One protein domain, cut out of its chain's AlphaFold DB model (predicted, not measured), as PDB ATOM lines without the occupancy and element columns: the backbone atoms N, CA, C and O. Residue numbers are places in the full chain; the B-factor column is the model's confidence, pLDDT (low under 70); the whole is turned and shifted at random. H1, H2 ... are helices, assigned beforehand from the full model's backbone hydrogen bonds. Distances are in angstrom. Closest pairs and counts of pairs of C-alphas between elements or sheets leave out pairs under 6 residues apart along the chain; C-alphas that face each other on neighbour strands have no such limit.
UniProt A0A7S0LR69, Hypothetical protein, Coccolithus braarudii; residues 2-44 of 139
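Overview. This is residues 2 to 44 of the 139 residues of the protein "Hypothetical protein" of Coccolithus braarudii (UniProt A0A7S0LR69). Little regular structure: a small elongated body, mostly loops, in which three short helices follow one another, H1 and H2 meeting at a corner and H3 packing on H2. The loop between H2 and H3 reaches one end at Gly 24, and the stretch after H3 returns to the other end at Asp 41. The printed part has 43 residues, no named strand, and is all helix by class, with 15 residues in H1, H2 and H3. It is compact, radius of gyration of the C-alphas 10.3 A, spanning 32 by 17 by 17 A.

Arrangement. H1, residues 8 to 13, and H2, residues 15 to 19, only just touch, with 3 pairs of C-alphas within 8 A, and only at the corner by their tight link; their closest C-alphas, Val 11 and Ala 18, are 5.8 A apart. H2 touches H3, residues 31 to 34; the closest C-alphas, Ala 18 and Leu 31, are 4.6 A apart. H1 and H3 are apart. Every O i to N i+4 pair is within hydrogen-bond range in H1; H2 has 0 of 1, but 2 of 2 O i to N i+3 pairs; H3 is too short for an i+4 pair.

Along the chain. H1 is 8.7 A long from C-alpha 8 at (201.397, 233.661, 230.878), H2 7.8 A, and H3 5.5 A, ending at C-alpha 34 at (205.227, 225.495, 223.993).

Size, cuts and confidence. The C-alphas of Gly 24 and Asp 41, the two farthest apart, are 32.0 A apart. The printed part has no cut. The H2 to H3 link is long, 11 residues. Mean pLDDT of the printed part is 87.8; residue 24 is under 70.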
ATOM      1  N   GLY A   2     210.026 231.534 226.695       85.50
ATOM      2  CA  GLY A   2     208.572 231.636 226.575       85.50
ATOM      3  C   GLY A   2     207.815 230.524 227.305       85.50
ATOM      4  O   GLY A   2     206.632 230.649 227.616       85.50
ATOM      5  N   ASN A   3     208.521 229.461 227.658       89.62
ATOM      6  CA  ASN A   3     208.025 228.306 228.393       89.62
ATOM      7  C   ASN A   3     208.282 228.404 229.908       89.62
ATOM      8  O   ASN A   3     207.961 227.477 230.651       89.62
ATOM      9  N   GLU A   4     208.844 229.509 230.394       93.38
ATOM     10  CA  GLU A   4     209.121 229.715 231.812       93.38
ATOM     11  C   GLU A   4     207.887 230.201 232.590       93.38
ATOM     12  O   GLU A   4     206.991 230.867 232.065       93.38
ATOM     13  N   VAL A   5     207.839 229.878 233.885       94.62
ATOM     14  CA  VAL A   5     206.780 230.360 234.785       94.62
ATOM     15  C   VAL A   5     206.750 231.890 234.787       94.62
ATOM     16  O   VAL A   5     207.782 232.537 234.929       94.62
ATOM     17  N   GLY A   6     205.552 232.465 234.657       94.44
ATOM     18  CA  GLY A   6     205.329 233.907 234.588       94.44
ATOM     19  C   GLY A   6     205.028 234.409 233.175       94.44
ATOM     20  O   GLY A   6     204.335 235.419 233.035       94.44
ATOM     21  N   MET A   7     205.440 233.680 232.129       93.75
ATOM     22  CA  MET A   7     205.226 234.078 230.729       93.75
ATOM     23  C   MET A   7     203.745 234.214 230.347       93.75
ATOM     24  O   MET A   7     203.408 235.038 229.496       93.75
ATOM     25  N   GLY A   8     202.843 233.520 231.050       93.06
ATOM     26  CA  GLY A   8     201.397 233.661 230.878       93.06
ATOM     27  C   GLY A   8     200.893 235.087 231.098       93.06
ATOM     28  O   GLY A   8     199.881 235.476 230.520       93.06
ATOM     29  N   ARG A   9     201.631 235.910 231.861       93.69
ATOM     30  CA  ARG A   9     201.318 237.331 232.031       93.69
ATOM     31  C   ARG A   9     201.298 238.071 230.694       93.69
ATOM     32  O   ARG A   9     200.404 238.882 230.487       93.69
ATOM     33  N   LEU A  10     202.250 237.802 229.794       90.75
ATOM     34  CA  LEU A  10     202.296 238.473 228.490       90.75
ATOM     35  C   LEU A  10     201.102 238.099 227.629       90.75
ATOM     36  O   LEU A  10     200.473 238.982 227.065       90.75
ATOM     37  N   VAL A  11     200.754 236.812 227.592       88.56
ATOM     38  CA  VAL A  11     199.603 236.326 226.823       88.56
ATOM     39  C   VAL A  11     198.293 236.924 227.343       88.56
ATOM     40  O   VAL A  11     197.414 237.263 226.558       88.56
ATOM     41  N   HIS A  12     198.158 237.086 228.662       89.44
ATOM     42  CA  HIS A  12     196.988 237.738 229.255       89.44
ATOM     43  C   HIS A  12     196.916 239.242 228.957       89.44
ATOM     44  O   HIS A  12     195.816 239.785 228.882       89.44
ATOM     45  N   LEU A  13     198.062 239.919 228.823       89.44
ATOM     46  CA  LEU A  13     198.123 241.344 228.478       89.44
ATOM     47  C   LEU A  13     197.878 241.578 226.984       89.44
ATOM     48  O   LEU A  13     197.177 242.519 226.624       89.44
ATOM     49  N   ASP A  14     198.451 240.727 226.136       90.44
ATOM     50  CA  ASP A  14     198.322 240.785 224.686       90.44
ATOM     51  C   ASP A  14     198.359 239.365 224.087       90.44
ATOM     52  O   ASP A  14     199.430 238.758 223.965       90.44
ATOM     53  N   PRO A  15     197.201 238.827 223.663       87.69
ATOM     54  CA  PRO A  15     197.121 237.503 223.056       87.69
ATOM     55  C   PRO A  15     197.940 237.353 221.771       87.69
ATOM     56  O   PRO A  15     198.302 236.232 221.422       87.69
ATOM     57  N   THR A  16     198.270 238.444 221.069       90.81
ATOM     58  CA  THR A  16     199.067 238.372 219.831       90.81
ATOM     59  C   THR A  16     200.502 237.925 220.095       90.81
ATOM     60  O   THR A  16     201.125 237.325 219.220       90.81
ATOM     61  N   ILE A  17     201.005 238.126 221.320       87.19
ATOM     62  CA  ILE A  17     202.325 237.651 221.743       87.19
ATOM     63  C   ILE A  17     202.409 236.123 221.672       87.19
ATOM     64  O   ILE A  17     203.480 235.596 221.380       87.19
ATOM     65  N   ALA A  18     201.294 235.412 221.876       86.75
ATOM     66  CA  ALA A  18     201.265 233.954 221.787       86.75
ATOM     67  C   ALA A  18     201.708 233.444 220.404       86.75
ATOM     68  O   ALA A  18     202.321 232.388 220.308       86.75
ATOM     69  N   GLU A  19     201.471 234.226 219.351       89.38
ATOM     70  CA  GLU A  19     201.776 233.851 217.967       89.38
ATOM     71  C   GLU A  19     203.157 234.340 217.500       89.38
ATOM     72  O   GLU A  19     203.584 234.048 216.380       89.38
ATOM     73  N   LEU A  20     203.883 235.097 218.331       84.81
ATOM     74  CA  LEU A  20     205.205 235.592 217.965       84.81
ATOM     75  C   LEU A  20     206.226 234.452 217.966       84.81
ATOM     76  O   LEU A  20     206.425 233.755 218.959       84.81
ATOM     77  N   LYS A  21     206.939 234.333 216.845       83.88
ATOM     78  CA  LYS A  21     208.088 233.448 216.661       83.88
ATOM     79  C   LYS A  21     209.276 234.271 216.149       83.88
ATOM     80  O   LYS A  21     209.112 235.014 215.178       83.88
ATOM     81  N   PRO A  22     210.478 234.132 216.738       73.25
ATOM     82  CA  PRO A  22     211.698 234.702 216.177       73.25
ATOM     83  C   PRO A  22     211.883 234.295 214.708       73.25
ATOM     84  O   PRO A  22     211.937 233.111 214.371       73.25
ATOM     85  N   SER A  23     211.981 235.277 213.811       73.50
ATOM     86  CA  SER A  23     212.243 235.025 212.394       73.50
ATOM     87  C   SER A  23     213.671 234.516 212.191       73.50
ATOM     88  O   SER A  23     214.609 235.101 212.730       73.50
ATOM     89  N   GLY A  24     213.856 233.487 211.360       69.00
ATOM     90  CA  GLY A  24     215.187 233.042 210.922       69.00
ATOM     91  C   GLY A  24     215.803 231.880 211.707       69.00
ATOM     92  O   GLY A  24     216.910 231.472 211.371       69.00
ATOM     93  N   ASN A  25     215.100 231.305 212.688       72.50
ATOM     94  CA  ASN A  25     215.497 230.043 213.312       72.50
ATOM     95  C   ASN A  25     214.298 229.075 213.361       72.50
ATOM     96  O   ASN A  25     213.247 229.394 213.918       72.50
ATOM     97  N   ALA A  26     214.445 227.912 212.721       78.19
ATOM     98  CA  ALA A  26     213.389 226.910 212.625       78.19
ATOM     99  C   ALA A  26     213.069 226.254 213.979       78.19
ATOM    100  O   ALA A  26     211.919 225.864 214.176       78.19
ATOM    101  N   ASP A  27     214.040 226.216 214.894       77.19
ATOM    102  CA  ASP A  27     213.944 225.552 216.198       77.19
ATOM    103  C   ASP A  27     213.095 226.336 217.204       77.19
ATOM    104  O   ASP A  27     212.600 225.776 218.181       77.19
ATOM    105  N   PHE A  28     212.884 227.633 216.965       79.44
ATOM    106  CA  PHE A  28     211.954 228.419 217.766       79.44
ATOM    107  C   PHE A  28     210.531 228.202 217.267       79.44
ATOM    108  O   PHE A  28     210.256 228.294 216.071       79.44
ATOM    109  N   VAL A  29     209.607 227.952 218.182       86.00
ATOM    110  CA  VAL A  29     208.173 227.813 217.904       86.00
ATOM    111  C   VAL A  29     207.403 228.953 218.560       86.00
ATOM    112  O   VAL A  29     207.986 229.736 219.316       86.00
ATOM    113  N   ALA A  30     206.121 229.090 218.231       87.94
ATOM    114  CA  ALA A  30     205.301 230.116 218.846       87.94
ATOM    115  C   ALA A  30     205.094 229.808 220.339       87.94
ATOM    116  O   ALA A  30     205.164 228.659 220.793       87.94
ATOM    117  N   LEU A  31     204.809 230.848 221.117       85.06
ATOM    118  CA  LEU A  31     204.400 230.707 222.514       85.06
ATOM    119  C   LEU A  31     203.114 229.876 222.646       85.06
ATOM    120  O   LEU A  31     202.943 229.182 223.642       85.06
ATOM    121  N   SER A  32     202.238 229.896 221.644       88.38
ATOM    122  CA  SER A  32     201.043 229.055 221.587       88.38
ATOM    123  C   SER A  32     201.349 227.554 221.529       88.38
ATOM    124  O   SER A  32     200.542 226.756 222.003       88.38
ATOM    125  N   ASP A  33     202.530 227.167 221.043       88.62
ATOM    126  CA  ASP A  33     202.923 225.762 220.904       88.62
ATOM    127  C   ASP A  33     203.555 225.190 222.183       88.62
ATOM    128  O   ASP A  33     203.336 224.029 222.532       88.62
ATOM    129  N   THR A  34     204.381 225.981 222.876       86.81
ATOM    130  CA  THR A  34     205.227 225.495 223.993       86.81
ATOM    131  C   THR A  34     205.252 226.410 225.212       86.81
ATOM    132  O   THR A  34     205.920 226.113 226.206       86.81
ATOM    133  N   GLY A  35     204.545 227.533 225.151       86.75
ATOM    134  CA  GLY A  35     204.576 228.559 226.176       86.75
ATOM    135  C   GLY A  35     203.936 228.113 227.484       86.75
ATOM    136  O   GLY A  35     203.034 227.274 227.539       86.75
ATOM    137  N   CYS A  36     204.396 228.717 228.574       90.12
ATOM    138  CA  CYS A  36     203.818 228.498 229.890       90.12
ATOM    139  C   CYS A  36     202.787 229.584 230.187       90.12
ATOM    140  O   CYS A  36     203.125 230.747 230.384       90.12
ATOM    141  N   TYR A  37     201.517 229.191 230.291       90.75
ATOM    142  CA  TYR A  37     200.396 230.103 230.547       90.75
ATOM    143  C   TYR A  37     200.208 230.444 232.034       90.75
ATOM    144  O   TYR A  37     199.282 231.166 232.407       90.75
ATOM    145  N   ARG A  38     201.088 229.954 232.916       93.75
ATOM    146  CA  ARG A  38     201.077 230.366 234.324       93.75
ATOM    147  C   ARG A  38     201.557 231.811 234.427       93.75
ATOM    148  O   ARG A  38     202.684 232.122 234.049       93.75
ATOM    149  N   SER A  39     200.690 232.675 234.945       94.56
ATOM    150  CA  SER A  39     200.954 234.105 235.133       94.56
ATOM    151  C   SER A  39     201.660 234.395 236.460       94.56
ATOM    152  O   SER A  39     201.709 233.550 237.354       94.56
ATOM    153  N   CYS A  40     202.168 235.618 236.591       95.12
ATOM    154  CA  CYS A  40     202.704 236.205 237.818       95.12
ATOM    155  C   CYS A  40     202.284 237.682 237.944       95.12
ATOM    156  O   CYS A  40     201.808 238.288 236.975       95.12
ATOM    157  N   ASP A  41     202.478 238.273 239.125       95.56
ATOM    158  CA  ASP A  41     202.159 239.684 239.393       95.56
ATOM    159  C   ASP A  41     203.161 240.655 238.761       95.56
ATOM    160  O   ASP A  41     202.786 241.731 238.295       95.56
ATOM    161  N   HIS A  42     204.429 240.255 238.690       94.62
ATOM    162  CA  HIS A  42     205.501 241.007 238.054       94.62
ATOM    163  C   HIS A  42     206.377 240.049 237.250       94.62
ATOM    164  O   HIS A  42     206.754 238.985 237.740       94.62
ATOM    165  N   LEU A  43     206.672 240.420 236.005       94.62
ATOM    166  CA  LEU A  43     207.475 239.629 235.080       94.62
ATOM    167  C   LEU A  43     208.713 240.429 234.677       94.62
ATOM    168  O   LEU A  43     208.588 241.577 234.254       94.62
ATOM    169  N   LEU A  44     209.883 239.802 234.784       95.69
ATOM    170  CA  LEU A  44     211.133 240.292 234.215       95.69
ATOM    171  C   LEU A  44     211.436 239.494 232.948       95.69
ATOM    172  O   LEU A  44     211.343 238.268 232.952       95.69
TER     173      LEU A  44